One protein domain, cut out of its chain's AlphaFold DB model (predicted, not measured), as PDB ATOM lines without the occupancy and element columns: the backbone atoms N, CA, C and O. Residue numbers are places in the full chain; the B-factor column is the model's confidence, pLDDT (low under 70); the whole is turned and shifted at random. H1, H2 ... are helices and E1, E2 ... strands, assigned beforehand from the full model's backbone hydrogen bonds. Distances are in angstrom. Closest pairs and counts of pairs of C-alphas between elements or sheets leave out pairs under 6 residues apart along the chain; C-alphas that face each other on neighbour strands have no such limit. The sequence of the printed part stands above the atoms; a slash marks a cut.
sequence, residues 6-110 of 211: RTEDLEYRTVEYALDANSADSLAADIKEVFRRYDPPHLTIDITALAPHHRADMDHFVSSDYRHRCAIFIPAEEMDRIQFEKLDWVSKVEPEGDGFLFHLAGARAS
ATOM      1  N   ARG A   6       3.386  -3.465  47.349       70.06
ATOM      2  CA  ARG A   6       3.726  -3.717  48.751       70.06
ATOM      3  C   ARG A   6       2.882  -4.892  49.244       70.06
ATOM      4  O   ARG A   6       1.690  -4.758  49.505       70.06
ATOM      5  N   THR A   7       3.487  -6.064  49.367       62.66
ATOM      6  CA  THR A   7       2.833  -7.215  50.001       62.66
ATOM      7  C   THR A   7       2.997  -7.116  51.503       62.66
ATOM      8  O   THR A   7       4.127  -7.072  51.990       62.66
ATOM      9  N   GLU A   8       1.881  -7.088  52.227       63.47
ATOM     10  CA  GLU A   8       1.883  -7.116  53.685       63.47
ATOM     11  C   GLU A   8       1.174  -8.374  54.168       63.47
ATOM     12  O   GLU A   8      -0.024  -8.586  53.968       63.47
ATOM     13  N   ASP A   9       1.931  -9.226  54.845       59.19
ATOM     14  CA  ASP A   9       1.316 -10.275  55.635       59.19
ATOM     15  C   ASP A   9       0.720  -9.638  56.901       59.19
ATOM     16  O   ASP A   9       1.455  -9.113  57.739       59.19
ATOM     17  N   LEU A  10      -0.609  -9.632  57.041       51.69
ATOM     18  CA  LEU A  10      -1.258  -9.053  58.222       51.69
ATOM     19  C   LEU A  10      -1.082  -9.916  59.481       51.69
ATOM     20  O   LEU A  10      -1.207  -9.374  60.581       51.69
ATOM     21  N   GLU A  11      -0.764 -11.209  59.350       50.78
ATOM     22  CA  GLU A  11      -0.482 -12.084  60.494       50.78
ATOM     23  C   GLU A  11       0.927 -11.840  61.048       50.78
ATOM     24  O   GLU A  11       1.103 -11.769  62.266       50.78
ATOM     25  N   TYR A  12       1.919 -11.633  60.175       55.56
ATOM     26  CA  TYR A  12       3.331 -11.525  60.579       55.56
ATOM     27  C   TYR A  12       3.942 -10.123  60.434       55.56
ATOM     28  O   TYR A  12       5.080  -9.901  60.852       55.56
ATOM     29  N   ARG A  13       3.199  -9.154  59.877       55.94
ATOM     30  CA  ARG A  13       3.642  -7.777  59.568       55.94
ATOM     31  C   ARG A  13       4.954  -7.705  58.781       55.94
ATOM     32  O   ARG A  13       5.695  -6.724  58.875       55.94
ATOM     33  N   THR A  14       5.261  -8.738  58.008       57.31
ATOM     34  CA  THR A  14       6.405  -8.746  57.102       57.31
ATOM     35  C   THR A  14       6.035  -8.006  55.827       57.31
ATOM     36  O   THR A  14       5.055  -8.346  55.162       57.31
ATOM     37  N   VAL A  15       6.822  -6.976  55.510       61.44
ATOM     38  CA  VAL A  15       6.673  -6.173  54.295       61.44
ATOM     39  C   VAL A  15       7.653  -6.694  53.258       61.44
ATOM     40  O   VAL A  15       8.868  -6.541  53.403       61.44
ATOM     41  N   GLU A  16       7.121  -7.283  52.198       63.84
ATOM     42  CA  GLU A  16       7.891  -7.604  51.002       63.84
ATOM     43  C   GLU A  16       7.466  -6.674  49.861       63.84
ATOM     44  O   GLU A  16       6.331  -6.198  49.802       63.84
ATOM     45  N   TYR A  17       8.402  -6.354  48.971       60.75
ATOM     46  CA  TYR A  17       8.128  -5.493  47.826       60.75
ATOM     47  C   TYR A  17       8.252  -6.311  46.546       60.75
ATOM     48  O   TYR A  17       9.336  -6.812  46.235       60.75
ATOM     49  N   ALA A  18       7.156  -6.404  45.800       60.50
ATOM     50  CA  ALA A  18       7.112  -6.995  44.471       60.50
ATOM     51  C   ALA A  18       7.299  -5.918  43.378       60.50
ATOM     52  O   ALA A  18       7.122  -4.723  43.610       60.50
ATOM     53  N   LEU A  19       7.766  -6.391  42.219       61.62
ATOM     54  CA  LEU A  19       8.459  -5.701  41.118       61.62
ATOM     55  C   LEU A  19       7.766  -4.461  40.498       61.62
ATOM     56  O   LEU A  19       6.588  -4.187  40.715       61.62
ATOM     57  N   ASP A  20       8.552  -3.722  39.700       59.75
ATOM     58  CA  ASP A  20       8.148  -2.551  38.906       59.75
ATOM     59  C   ASP A  20       7.240  -2.980  37.732       59.75
ATOM     60  O   ASP A  20       7.719  -3.472  36.708       59.75
ATOM     61  N   ALA A  21       5.929  -2.769  37.856       63.25
ATOM     62  CA  ALA A  21       4.986  -2.926  36.751       63.25
ATOM     63  C   ALA A  21       4.981  -1.683  35.838       63.25
ATOM     64  O   ALA A  21       4.633  -0.580  36.257       63.25
ATOM     65  N   ASN A  22       5.305  -1.863  34.555       65.50
ATOM     66  CA  ASN A  22       5.363  -0.762  33.576       65.50
ATOM     67  C   ASN A  22       4.041  -0.541  32.808       65.50
ATOM     68  O   ASN A  22       3.917   0.412  32.039       65.50
ATOM     69  N   SER A  23       3.050  -1.420  32.987       68.12
ATOM     70  CA  SER A  23       1.727  -1.352  32.350       68.12
ATOM     71  C   SER A  23       0.645  -1.989  33.228       68.12
ATOM     72  O   SER A  23       0.964  -2.761  34.134       68.12
ATOM     73  N   ALA A  24      -0.633  -1.698  32.950       68.19
ATOM     74  CA  ALA A  24      -1.766  -2.305  33.659       68.19
ATOM     75  C   ALA A  24      -1.802  -3.841  33.512       68.19
ATOM     76  O   ALA A  24      -2.060  -4.549  34.483       68.19
ATOM     77  N   ASP A  25      -1.469  -4.368  32.329       74.25
ATOM     78  CA  ASP A  25      -1.413  -5.816  32.088       74.25
ATOM     79  C   ASP A  25      -0.261  -6.490  32.849       74.25
ATOM     80  O   ASP A  25      -0.441  -7.570  33.415       74.25
ATOM     81  N   SER A  26       0.912  -5.841  32.904       75.12
ATOM     82  CA  SER A  26       2.048  -6.313  33.711       75.12
ATOM     83  C   SER A  26       1.671  -6.351  35.186       75.12
ATOM     84  O   SER A  26       1.884  -7.359  35.848       75.12
ATOM     85  N   LEU A  27       1.026  -5.289  35.676       75.06
ATOM     86  CA  LEU A  27       0.571  -5.192  37.059       75.06
ATOM     87  C   LEU A  27      -0.419  -6.309  37.412       75.06
ATOM     88  O   LEU A  27      -0.283  -6.948  38.451       75.06
ATOM     89  N   ALA A  28      -1.392  -6.582  36.538       75.00
ATOM     90  CA  ALA A  28      -2.351  -7.667  36.734       75.00
ATOM     91  C   ALA A  28      -1.665  -9.042  36.811       75.00
ATOM     92  O   ALA A  28      -2.068  -9.900  37.601       75.00
ATOM     93  N   ALA A  29      -0.641  -9.269  35.982       77.44
ATOM     94  CA  ALA A  29       0.143 -10.499  35.999       77.44
ATOM     95  C   ALA A  29       0.975 -10.628  37.285       77.44
ATOM     96  O   ALA A  29       0.949 -11.687  37.915       77.44
ATOM     97  N   ASP A  30       1.633  -9.548  37.709       77.38
ATOM     98  CA  ASP A  30       2.449  -9.507  38.926       77.38
ATOM     99  C   ASP A  30       1.595  -9.748  40.179       77.38
ATOM    100  O   ASP A  30       1.953 -10.563  41.030       77.38
ATOM    101  N   ILE A  31       0.412  -9.129  40.261       75.56
ATOM    102  CA  ILE A  31      -0.554  -9.355  41.347       75.56
ATOM    103  C   ILE A  31      -0.979 -10.831  41.408       75.56
ATOM    104  O   ILE A  31      -0.974 -11.432  42.483       75.56
ATOM    105  N   LYS A  32      -1.319 -11.448  40.266       77.12
ATOM    106  CA  LYS A  32      -1.694 -12.874  40.212       77.12
ATOM    107  C   LYS A  32      -0.555 -13.782  40.664       77.12
ATOM    108  O   LYS A  32      -0.805 -14.778  41.338       77.12
ATOM    109  N   GLU A  33       0.676 -13.462  40.285       77.31
ATOM    110  CA  GLU A  33       1.849 -14.232  40.687       77.31
ATOM    111  C   GLU A  33       2.106 -14.124  42.193       77.31
ATOM    112  O   GLU A  33       2.390 -15.130  42.841       77.31
ATOM    113  N   VAL A  34       1.923 -12.939  42.780       75.06
ATOM    114  CA  VAL A  34       1.963 -12.773  44.235       75.06
ATOM    115  C   VAL A  34       0.887 -13.627  44.910       75.06
ATOM    116  O   VAL A  34       1.204 -14.401  45.808       75.06
ATOM    117  N   PHE A  35      -0.367 -13.568  44.458       75.56
ATOM    118  CA  PHE A  35      -1.430 -14.399  45.039       75.56
ATOM    119  C   PHE A  35      -1.181 -15.907  44.904       75.56
ATOM    120  O   PHE A  35      -1.672 -16.674  45.726       75.56
ATOM    121  N   ARG A  36      -0.423 -16.353  43.894       76.12
ATOM    122  CA  ARG A  36      -0.001 -17.760  43.771       76.12
ATOM    123  C   ARG A  36       1.107 -18.142  44.743       76.12
ATOM    124  O   ARG A  36       1.149 -19.284  45.186       76.12
ATOM    125  N   ARG A  37       2.044 -17.227  44.997       71.12
ATOM    126  CA  ARG A  37       3.226 -17.485  45.832       71.12
ATOM    127  C   ARG A  37       2.924 -17.424  47.316       71.12
ATOM    128  O   ARG A  37       3.586 -18.103  48.093       71.12
ATOM    129  N   TYR A  38       1.956 -16.605  47.689       64.50
ATOM    130  CA  TYR A  38       1.686 -16.280  49.070       64.50
ATOM    131  C   TYR A  38       0.213 -16.562  49.379       64.50
ATOM    132  O   TYR A  38      -0.695 -16.022  48.745       64.50
ATOM    133  N   ASP A  39      -0.012 -17.381  50.399       63.69
ATOM    134  CA  ASP A  39      -1.308 -17.637  51.020       63.69
ATOM    135  C   ASP A  39      -1.087 -17.433  52.533       63.69
ATOM    136  O   ASP A  39      -0.414 -18.284  53.116       63.69
ATOM    137  N   PRO A  40      -1.477 -16.294  53.162       58.44
ATOM    138  CA  PRO A  40      -2.595 -15.399  52.853       58.44
ATOM    139  C   PRO A  40      -2.240 -13.883  52.932       58.44
ATOM    140  O   PRO A  40      -2.737 -13.183  53.820       58.44
ATOM    141  N   PRO A  41      -1.421 -13.280  52.048       63.41
ATOM    142  CA  PRO A  41      -1.110 -11.866  52.198       63.41
ATOM    143  C   PRO A  41      -2.310 -11.015  51.804       63.41
ATOM    144  O   PRO A  41      -3.063 -11.336  50.869       63.41
ATOM    145  N   HIS A  42      -2.430  -9.910  52.526       70.38
ATOM    146  CA  HIS A  42      -3.156  -8.754  52.052       70.38
ATOM    147  C   HIS A  42      -2.177  -7.919  51.222       70.38
ATOM    148  O   HIS A  42      -0.982  -7.812  51.498       70.38
ATOM    149  N   LEU A  43      -2.669  -7.373  50.128       72.12
ATOM    150  CA  LEU A  43      -1.859  -6.720  49.121       72.12
ATOM    151  C   LEU A  43      -2.149  -5.231  49.145       72.12
ATOM    152  O   LEU A  43      -3.276  -4.824  48.884       72.12
ATOM    153  N   THR A  44      -1.132  -4.423  49.425       73.50
ATOM    154  CA  THR A  44      -1.209  -2.978  49.235       73.50
ATOM    155  C   THR A  44      -0.562  -2.628  47.904       73.50
ATOM    156  O   THR A  44       0.624  -2.862  47.679       73.50
ATOM    157  N   ILE A  45      -1.344  -2.069  46.991       74.38
ATOM    158  CA  ILE A  45      -0.863  -1.685  45.666       74.38
ATOM    159  C   ILE A  45      -0.637  -0.177  45.678       74.38
ATOM    160  O   ILE A  45      -1.586   0.597  45.804       74.38
ATOM    161  N   ASP A  46       0.620   0.234  45.560       74.44
ATOM    162  CA  ASP A  46       1.008   1.625  45.381       74.44
ATOM    163  C   ASP A  46       1.018   1.941  43.884       74.44
ATOM    164  O   ASP A  46       1.938   1.585  43.149       74.44
ATOM    165  N   ILE A  47      -0.032   2.616  43.416       70.50
ATOM    166  CA  ILE A  47      -0.198   2.926  41.993       70.50
ATOM    167  C   ILE A  47       0.548   4.194  41.548       70.50
ATOM    168  O   ILE A  47       0.388   4.628  40.403       70.50
ATOM    169  N   THR A  48       1.361   4.809  42.412       67.94
ATOM    170  CA  THR A  48       2.044   6.079  42.105       67.94
ATOM    171  C   THR A  48       2.970   5.990  40.899       67.94
ATOM    172  O   THR A  48       3.051   6.943  40.123       67.94
ATOM    173  N   ALA A  49       3.621   4.850  40.671       64.31
ATOM    174  CA  ALA A  49       4.505   4.695  39.519       64.31
ATOM    175  C   ALA A  49       3.779   4.302  38.214       64.31
ATOM    176  O   ALA A  49       4.406   4.302  37.155       64.31
ATOM    177  N   LEU A  50       2.463   4.033  38.244       65.94
ATOM    178  CA  LEU A  50       1.678   3.829  37.022       65.94
ATOM    179  C   LEU A  50       1.369   5.166  36.368       65.94
ATOM    180  O   LEU A  50       1.018   6.145  37.031       65.94
ATOM    181  N   ALA A  51       1.428   5.188  35.040       64.38
ATOM    182  CA  ALA A  51       1.008   6.347  34.279       64.38
ATOM    183  C   ALA A  51      -0.490   6.650  34.524       64.38
ATOM    184  O   ALA A  51      -1.289   5.715  34.601       64.38
ATOM    185  N   PRO A  52      -0.907   7.931  34.588       65.88
ATOM    186  CA  PRO A  52      -2.270   8.317  34.971       65.88
ATOM    187  C   PRO A  52      -3.401   7.656  34.170       65.88
ATOM    188  O   PRO A  52      -4.476   7.430  34.710       65.88
ATOM    189  N   HIS A  53      -3.163   7.318  32.899       63.59
ATOM    190  CA  HIS A  53      -4.146   6.644  32.049       63.59
ATOM    191  C   HIS A  53      -4.372   5.180  32.452       63.59
ATOM    192  O   HIS A  53      -5.507   4.729  32.419       63.59
ATOM    193  N   HIS A  54      -3.345   4.474  32.936       62.59
ATOM    194  CA  HIS A  54      -3.486   3.114  33.474       62.59
ATOM    195  C   HIS A  54      -4.160   3.091  34.852       62.59
ATOM    196  O   HIS A  54      -4.683   2.063  35.272       62.59
ATOM    197  N   ARG A  55      -4.161   4.220  35.572       65.06
ATOM    198  CA  ARG A  55      -4.838   4.351  36.873       65.06
ATOM    199  C   ARG A  55      -6.358   4.454  36.741       65.06
ATOM    200  O   ARG A  55      -7.047   4.287  37.735       65.06
ATOM    201  N   ALA A  56      -6.885   4.746  35.552       60.03
ATOM    202  CA  ALA A  56      -8.326   4.697  35.297       60.03
ATOM    203  C   ALA A  56      -8.834   3.251  35.135       60.03
ATOM    204  O   ALA A  56     -10.011   2.991  35.363       60.03
ATOM    205  N   ASP A  57      -7.936   2.311  34.830       63.00
ATOM    206  CA  ASP A  57      -8.245   0.905  34.568       63.00
ATOM    207  C   ASP A  57      -8.110   0.039  35.834       63.00
ATOM    208  O   ASP A  57      -7.711  -1.122  35.773       63.00
ATOM    209  N   MET A  58      -8.428   0.585  37.016       64.00
ATOM    210  CA  MET A  58      -8.351  -0.161  38.288       64.00
ATOM    211  C   MET A  58      -9.213  -1.424  38.278       64.00
ATOM    212  O   MET A  58      -8.827  -2.452  38.839       64.00
ATOM    213  N   ASP A  59     -10.345  -1.369  37.576       61.12
ATOM    214  CA  ASP A  59     -11.217  -2.520  37.365       61.12
ATOM    215  C   ASP A  59     -10.565  -3.632  36.529       61.12
ATOM    216  O   ASP A  59     -10.937  -4.795  36.680       61.12
ATOM    217  N   HIS A  60      -9.586  -3.298  35.680       63.94
ATOM    218  CA  HIS A  60      -8.939  -4.234  34.753       63.94
ATOM    219  C   HIS A  60      -7.919  -5.143  35.442       63.94
ATOM    220  O   HIS A  60      -7.842  -6.332  35.134       63.94
ATOM    221  N   PHE A  61      -7.145  -4.622  36.399       68.81
ATOM    222  CA  PHE A  61      -6.072  -5.401  37.033       68.81
ATOM    223  C   PHE A  61      -6.427  -5.967  38.411       68.81
ATOM    224  O   PHE A  61      -5.801  -6.941  38.835       68.81
ATOM    225  N   VAL A  62      -7.455  -5.445  39.092       65.50
ATOM    226  CA  VAL A  62      -7.986  -6.068  40.313       65.50
ATOM    227  C   VAL A  62      -9.225  -6.902  39.984       65.50
ATOM    228  O   VAL A  62     -10.370  -6.445  40.071       65.50
ATOM    229  N   SER A  63      -8.984  -8.165  39.622       65.75
ATOM    230  CA  SER A  63     -10.048  -9.163  39.446       65.75
ATOM    231  C   SER A  63     -10.941  -9.237  40.692       65.75
ATOM    232  O   SER A  63     -10.445  -9.164  41.820       65.75
ATOM    233  N   SER A  64     -12.251  -9.416  40.476       64.88
ATOM    234  CA  SER A  64     -13.274  -9.606  41.519       64.88
ATOM    235  C   SER A  64     -12.838 -10.566  42.619       64.88
ATOM    236  O   SER A  64     -13.083 -10.313  43.797       64.88
ATOM    237  N   ASP A  65     -12.137 -11.627  42.229       68.25
ATOM    238  CA  ASP A  65     -11.792 -12.742  43.100       68.25
ATOM    239  C   ASP A  65     -10.750 -12.344  44.146       68.25
ATOM    240  O   ASP A  65     -10.703 -12.938  45.215       68.25
ATOM    241  N   TYR A  66      -9.962 -11.296  43.890       69.88
ATOM    242  CA  TYR A  66      -8.889 -10.846  44.777       69.88
ATOM    243  C   TYR A  66      -9.134  -9.481  45.412       69.88
ATOM    244  O   TYR A  66      -8.398  -9.100  46.321       69.88
ATOM    245  N   ARG A  67     -10.186  -8.755  44.999       72.00
ATOM    246  CA  ARG A  67     -10.540  -7.437  45.566       72.00
ATOM    247  C   ARG A  67     -10.587  -7.465  47.089       72.00
ATOM    248  O   ARG A  67     -10.135  -6.530  47.738       72.00
ATOM    249  N   HIS A  68     -11.056  -8.573  47.655       72.38
ATOM    250  CA  HIS A  68     -11.204  -8.721  49.094       72.38
ATOM    251  C   HIS A  68      -9.918  -8.822  49.906       72.38
ATOM    252  O   HIS A  68      -9.963  -8.738  51.129       72.38
ATOM    253  N   ARG A  69      -8.783  -8.967  49.228       74.62
ATOM    254  CA  ARG A  69      -7.454  -9.058  49.833       74.62
ATOM    255  C   ARG A  69      -6.567  -7.893  49.426       74.62
ATOM    256  O   ARG A  69      -5.381  -7.915  49.726       74.62
ATOM    257  N   CYS A  70      -7.120  -6.897  48.738       75.50
ATOM    258  CA  CYS A  70      -6.370  -5.759  48.246       75.50
ATOM    259  C   CYS A  70      -6.764  -4.479  48.981       75.50
ATOM    260  O   CYS A  70      -7.926  -4.250  49.322       75.50
ATOM    261  N   ALA A  71      -5.778  -3.614  49.141       80.38
ATOM    262  CA  ALA A  71      -5.948  -2.205  49.400       80.38
ATOM    263  C   ALA A  71      -5.088  -1.422  48.404       80.38
ATOM    264  O   ALA A  71      -4.084  -1.921  47.891       80.38
ATOM    265  N   ILE A  72      -5.501  -0.204  48.085       79.94
ATOM    266  CA  ILE A  72      -4.813   0.623  47.097       79.94
ATOM    267  C   ILE A  72      -4.378   1.906  47.769       79.94
ATOM    268  O   ILE A  72      -5.194   2.609  48.360       79.94
ATOM    269  N   PHE A  73      -3.090   2.202  47.673       83.56
ATOM    270  CA  PHE A  73      -2.538   3.454  48.145       83.56
ATOM    271  C   PHE A  73      -2.560   4.489  47.021       83.56
ATOM    272  O   PHE A  73      -2.081   4.226  45.915       83.56
ATOM    273  N   ILE A  74      -3.105   5.672  47.309       80.25
ATOM    274  CA  ILE A  74      -3.074   6.818  46.395       80.25
ATOM    275  C   ILE A  74      -2.670   8.066  47.188       80.25
ATOM    276  O   ILE A  74      -3.253   8.320  48.250       80.25
ATOM    277  N   PRO A  75      -1.713   8.875  46.697       81.75
ATOM    278  CA  PRO A  75      -1.332  10.121  47.345       81.75
ATOM    279  C   PRO A  75      -2.519  11.059  47.514       81.75
ATOM    280  O   PRO A  75      -3.385  11.176  46.640       81.75
ATOM    281  N   ALA A  76      -2.528  11.801  48.620       83.62
ATOM    282  CA  ALA A  76      -3.657  12.655  48.939       83.62
ATOM    283  C   ALA A  76      -3.824  13.791  47.927       83.62
ATOM    284  O   ALA A  76      -4.936  14.271  47.750       83.62
ATOM    285  N   GLU A  77      -2.764  14.229  47.253       80.44
ATOM    286  CA  GLU A  77      -2.816  15.280  46.228       80.44
ATOM    287  C   GLU A  77      -3.464  14.815  44.919       80.44
ATOM    288  O   GLU A  77      -4.053  15.626  44.207       80.44
ATOM    289  N   GLU A  78      -3.407  13.514  44.635       77.50
ATOM    290  CA  GLU A  78      -3.796  12.933  43.348       77.50
ATOM    291  C   GLU A  78      -5.240  12.420  43.307       77.50
ATOM    292  O   GLU A  78      -5.725  12.063  42.235       77.50
ATOM    293  N   MET A  79      -5.921  12.383  44.457       81.75
ATOM    294  CA  MET A  79      -7.303  11.917  44.570       81.75
ATOM    295  C   MET A  79      -8.247  13.064  44.925       81.75
ATOM    296  O   MET A  79      -8.161  13.643  46.016       81.75
ATOM    297  N   ASP A  80      -9.176  13.384  44.031       82.06
ATOM    298  CA  ASP A  80     -10.289  14.293  44.290       82.06
ATOM    299  C   ASP A  80     -11.604  13.548  44.579       82.06
ATOM    300  O   ASP A  80     -11.708  12.327  44.482       82.06
ATOM    301  N   ARG A  81     -12.629  14.305  44.980       81.31
ATOM    302  CA  ARG A  81     -13.938  13.744  45.324       81.31
ATOM    303  C   ARG A  81     -14.642  13.096  44.129       81.31
ATOM    304  O   ARG A  81     -15.294  12.074  44.302       81.31
ATOM    305  N   ILE A  82     -14.503  13.662  42.931       81.56
ATOM    306  CA  ILE A  82     -15.160  13.159  41.716       81.56
ATOM    307  C   ILE A  82     -14.542  11.820  41.309       81.56
ATOM    308  O   ILE A  82     -15.242  10.920  40.853       81.56
ATOM    309  N   GLN A  83     -13.226  11.683  41.453       77.94
ATOM    310  CA  GLN A  83     -12.505  10.439  41.228       77.94
ATOM    311  C   GLN A  83     -12.870   9.395  42.284       77.94
ATOM    312  O   GLN A  83     -13.146   8.259  41.916       77.94
ATOM    313  N   PHE A  84     -12.945   9.785  43.560       82.38
ATOM    314  CA  PHE A  84     -13.329   8.879  44.642       82.38
ATOM    315  C   PHE A  84     -14.749   8.324  44.471       82.38
ATOM    316  O   PHE A  84     -14.956   7.124  44.613       82.38
ATOM    317  N   GLU A  85     -15.721   9.164  44.106       81.19
ATOM    318  CA  GLU A  85     -17.116   8.740  43.895       81.19
ATOM    319  C   GLU A  85     -17.274   7.722  42.750       81.19
ATOM    320  O   GLU A  85     -18.259   6.987  42.719       81.19
ATOM    321  N   LYS A  86     -16.303   7.631  41.829       75.31
ATOM    322  CA  LYS A  86     -16.270   6.593  40.783       75.31
ATOM    323  C   LYS A  86     -15.800   5.232  41.299       75.31
ATOM    324  O   LYS A  86     -15.978   4.242  40.600       75.31
ATOM    325  N   LEU A  87     -15.200   5.175  42.487       75.38
ATOM    326  CA  LEU A  87     -14.720   3.946  43.120       75.38
ATOM    327  C   LEU A  87     -15.832   3.353  44.000       75.38
ATOM    328  O   LEU A  87     -15.754   3.332  45.230       75.38
ATOM    329  N   ASP A  88     -16.905   2.887  43.362       72.12
ATOM    330  CA  ASP A  88     -18.112   2.382  44.032       72.12
ATOM    331  C   ASP A  88     -17.881   1.117  44.882       72.12
ATOM    332  O   ASP A  88     -18.660   0.821  45.797       72.12
ATOM    333  N   TRP A  89     -16.781   0.416  44.616       73.81
ATOM    334  CA  TRP A  89     -16.320  -0.783  45.306       73.81
ATOM    335  C   TRP A  89     -15.489  -0.511  46.569       73.81
ATOM    336  O   TRP A  89     -15.106  -1.461  47.252       73.81
ATOM    337  N   VAL A  90     -15.200   0.748  46.922       79.62
ATOM    338  CA  VAL A  90     -14.458   1.061  48.156       79.62
ATOM    339  C   VAL A  90     -15.326   0.786  49.385       79.62
ATOM    340  O   VAL A  90     -16.402   1.364  49.569       79.62
ATOM    341  N   SER A  91     -14.829  -0.075  50.272       81.62
ATOM    342  CA  SER A  91     -15.487  -0.426  51.534       81.62
ATOM    343  C   SER A  91     -15.118   0.535  52.667       81.62
ATOM    344  O   SER A  91     -15.961   0.861  53.507       81.62
ATOM    345  N   LYS A  92     -13.857   0.984  52.696       86.12
ATOM    346  CA  LYS A  92     -13.263   1.784  53.771       86.12
ATOM    347  C   LYS A  92     -12.092   2.609  53.237       86.12
ATOM    348  O   LYS A  92     -11.358   2.158  52.362       86.12
ATOM    349  N   VAL A  93     -11.898   3.792  53.813       87.00
ATOM    350  CA  VAL A  93     -10.746   4.664  53.552       87.00
ATOM    351  C   VAL A  93      -9.996   4.899  54.853       87.00
ATOM    352  O   VAL A  93     -10.613   5.202  55.876       87.00
ATOM    353  N   GLU A  94      -8.675   4.779  54.813       86.75
ATOM    354  CA  GLU A  94      -7.795   5.065  55.945       86.75
ATOM    355  C   GLU A  94      -6.664   6.012  55.528       86.75
ATOM    356  O   GLU A  94      -6.233   5.990  54.375       86.75
ATOM    357  N   PRO A  95      -6.176   6.874  56.433       84.12
ATOM    358  CA  PRO A  95      -4.972   7.649  56.177       84.12
ATOM    359  C   PRO A  95      -3.731   6.749  56.264       84.12
ATOM    360  O   PRO A  95      -3.574   6.018  57.238       84.12
ATOM    361  N   GLU A  96      -2.827   6.860  55.294       83.25
ATOM    362  CA  GLU A  96      -1.533   6.166  55.279       83.25
ATOM    363  C   GLU A  96      -0.469   7.167  54.820       83.25
ATOM    364  O   GLU A  96      -0.545   7.684  53.709       83.25
ATOM    365  N   GLY A  97       0.506   7.498  55.670       79.38
ATOM    366  CA  GLY A  97       1.556   8.472  55.334       79.38
ATOM    367  C   GLY A  97       1.013   9.800  54.774       79.38
ATOM    368  O   GLY A  97       0.274  10.515  55.457       79.38
ATOM    369  N   ASP A  98       1.394  10.111  53.529       80.00
ATOM    370  CA  ASP A  98       0.965  11.305  52.784       80.00
ATOM    371  C   ASP A  98      -0.197  11.038  51.800       80.00
ATOM    372  O   ASP A  98      -0.444  11.794  50.855       80.00
ATOM    373  N   GLY A  99      -0.930   9.947  52.007       85.81
ATOM    374  CA  GLY A  99      -2.015   9.528  51.137       85.81
ATOM    375  C   GLY A  99      -3.142   8.802  51.849       85.81
ATOM    376  O   GLY A  99      -3.346   8.913  53.063       85.81
ATOM    377  N   PHE A 100      -3.909   8.087  51.041       85.69
ATOM    378  CA  PHE A 100      -5.064   7.323  51.470       85.69
ATOM    379  C   PHE A 100      -4.900   5.874  51.044       85.69
ATOM    380  O   PHE A 100      -4.496   5.586  49.916       85.69
ATOM    381  N   LEU A 101      -5.259   4.978  51.953       85.62
ATOM    382  CA  LEU A 101      -5.400   3.560  51.704       85.62
ATOM    383  C   LEU A 101      -6.886   3.249  51.493       85.62
ATOM    384  O   LEU A 101      -7.712   3.434  52.392       85.62
ATOM    385  N   PHE A 102      -7.225   2.800  50.291       85.06
ATOM    386  CA  PHE A 102      -8.575   2.425  49.883       85.06
ATOM    387  C   PHE A 102      -8.728   0.913  49.969       85.06
ATOM    388  O   PHE A 102      -8.096   0.182  49.209       85.06
ATOM    389  N   HIS A 103      -9.571   0.440  50.878       83.00
ATOM    390  CA  HIS A 103      -9.877  -0.982  51.022       83.00
ATOM    391  C   HIS A 103     -11.004  -1.363  50.063       83.00
ATOM    392  O   HIS A 103     -12.018  -0.662  49.993       83.00
ATOM    393  N   LEU A 104     -10.837  -2.466  49.326       77.50
ATOM    394  CA  LEU A 104     -11.805  -2.889  48.298       77.50
ATOM    395  C   LEU A 104     -12.788  -3.965  48.797       77.50
ATOM    396  O   LEU A 104     -13.697  -4.350  48.067       77.50
ATOM    397  N   ALA A 105     -12.638  -4.461  50.033       68.44
ATOM    398  CA  ALA A 105     -13.666  -5.262  50.704       68.44
ATOM    399  C   ALA A 105     -13.666  -5.097  52.226       68.44
ATOM    400  O   ALA A 105     -12.859  -4.367  52.797       68.44
ATOM    401  N   GLY A 106     -14.631  -5.753  52.870       63.44
ATOM    402  CA  GLY A 106     -14.944  -5.616  54.289       63.44
ATOM    403  C   GLY A 106     -16.344  -5.044  54.495       63.44
ATOM    404  O   GLY A 106     -17.020  -4.659  53.537       63.44
ATOM    405  N   ALA A 107     -16.794  -4.999  55.751       62.06
ATOM    406  CA  ALA A 107     -18.033  -4.314  56.096       62.06
ATOM    407  C   ALA A 107     -17.919  -2.856  55.641       62.06
ATOM    408  O   ALA A 107     -17.023  -2.137  56.093       62.06
ATOM    409  N   ARG A 108     -18.793  -2.446  54.715       63.72
ATOM    410  CA  ARG A 108     -18.809  -1.073  54.217       63.72
ATOM    411  C   ARG A 108     -18.971  -0.153  55.421       63.72
ATOM    412  O   ARG A 108     -19.903  -0.333  56.209       63.72
ATOM    413  N   ALA A 109     -18.045   0.789  55.581       64.06
ATOM    414  CA  ALA A 109     -18.217   1.846  56.565       64.06
ATOM    415  C   ALA A 109     -19.575   2.524  56.325       64.06
ATOM    416  O   ALA A 109     -20.051   2.562  55.190       64.06
ATOM    417  N   SER A 110     -20.199   3.044  57.387       67.75
ATOM    418  CA  SER A 110     -21.537   3.646  57.290       67.75
ATOM    419  C   SER A 110     -21.617   4.717  56.196       67.75
ATOM    420  O   SER A 110     -22.652   4.825  55.546       67.75
TER     421      SER A 110
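This is residues 6 to 110 of the 211 residues of an uncharacterized protein of Salinicoccus cyprini (UniProt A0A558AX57). A strongly twisted wall of six short strands has the helix H1 packed over one face, toward the E2, E1 and E3 side, while the small H3 sits off the wall, far from H1. The hairpin E1 and E2 makes one side of the wall, the hairpin E5 and E6 the other, and the parallel pair E3 and E4 joins them; the short H2 touches H1. The 105 printed residues hold E1, E2, H1, E3, H2, E4, H3, E5 and E6 in chain order, and the mixed sheet runs E2 E1 E3 E4 E6 E5. The class is mixed, helices and strands, with 51 residues, under half, in named elements. The whole is compact, with a radius of gyration of the C-alphas of 13.1 A and spans of 36 by 31 by 26 A.

E1, residues 6 to 8, and E2, residues 15 to 18, form an antiparallel hairpin, with N 7 and O 16 2.9 A apart. H1, residues 24 to 37, is on the sheet at a height of 8.9 A, over a local plane fitted to just 6 C-alphas, and runs along the strands at 26 degrees to E1 on the local plane. Of its C-alphas 5 fall on E1 and 2 on E3, residues 42 to 46, and it is only just not over E3. This gives two layers, a helix on one face of a sheet. E3 is antiparallel to E1, with N 6 and O 44 2.8 A apart. H2, residues 58 to 61, is not on the sheet; it touches H1 residues 24 to 28 alone, the closest C-alphas being those of Ala 28 and Phe 61, 4.4 A apart. E4, residues 70 to 75, is parallel to E3, with N 71 and O 43 2.8 A apart; E3, H2 and E4 make a strand-helix-strand unit, two parallel neighbour strands with a helix between, its crossover right-handed. H3, residues 81 to 85, is not on the sheet and touches no helix. E5, residues 92 to 96, and E6, residues 99 to 103, form an antiparallel hairpin, with N 101 and O 94 2.8 A apart. E6 is antiparallel to E4, with N 102 and O 72 2.8 A apart. E2, H1, E3 and E4, H3, E5 are split units, with E1 and E6 between their strands, both crossovers right-handed. In H1 and H3 every O i to N i+4 pair is within hydrogen-bond range; H2 is too short for one.

E1 begins at C-alpha 6, (3.726, -3.717, 48.751). H1 is 20.1 A long, E4 16.7 A, E6 13.1 A and E3 13.0 A. E6 ends at C-alpha 103, (-9.877, -0.982, 51.022).

The C-alphas farthest apart, of Tyr 12 and Ile 82, are 36.2 A apart. The printed part has no cut, and its long link is E3 to H2, 11 residues. The mean pLDDT of the printed part is 71.5; residues 7 to 24, 38 to 41, 48 to 66 and 105 to 110 are under 70.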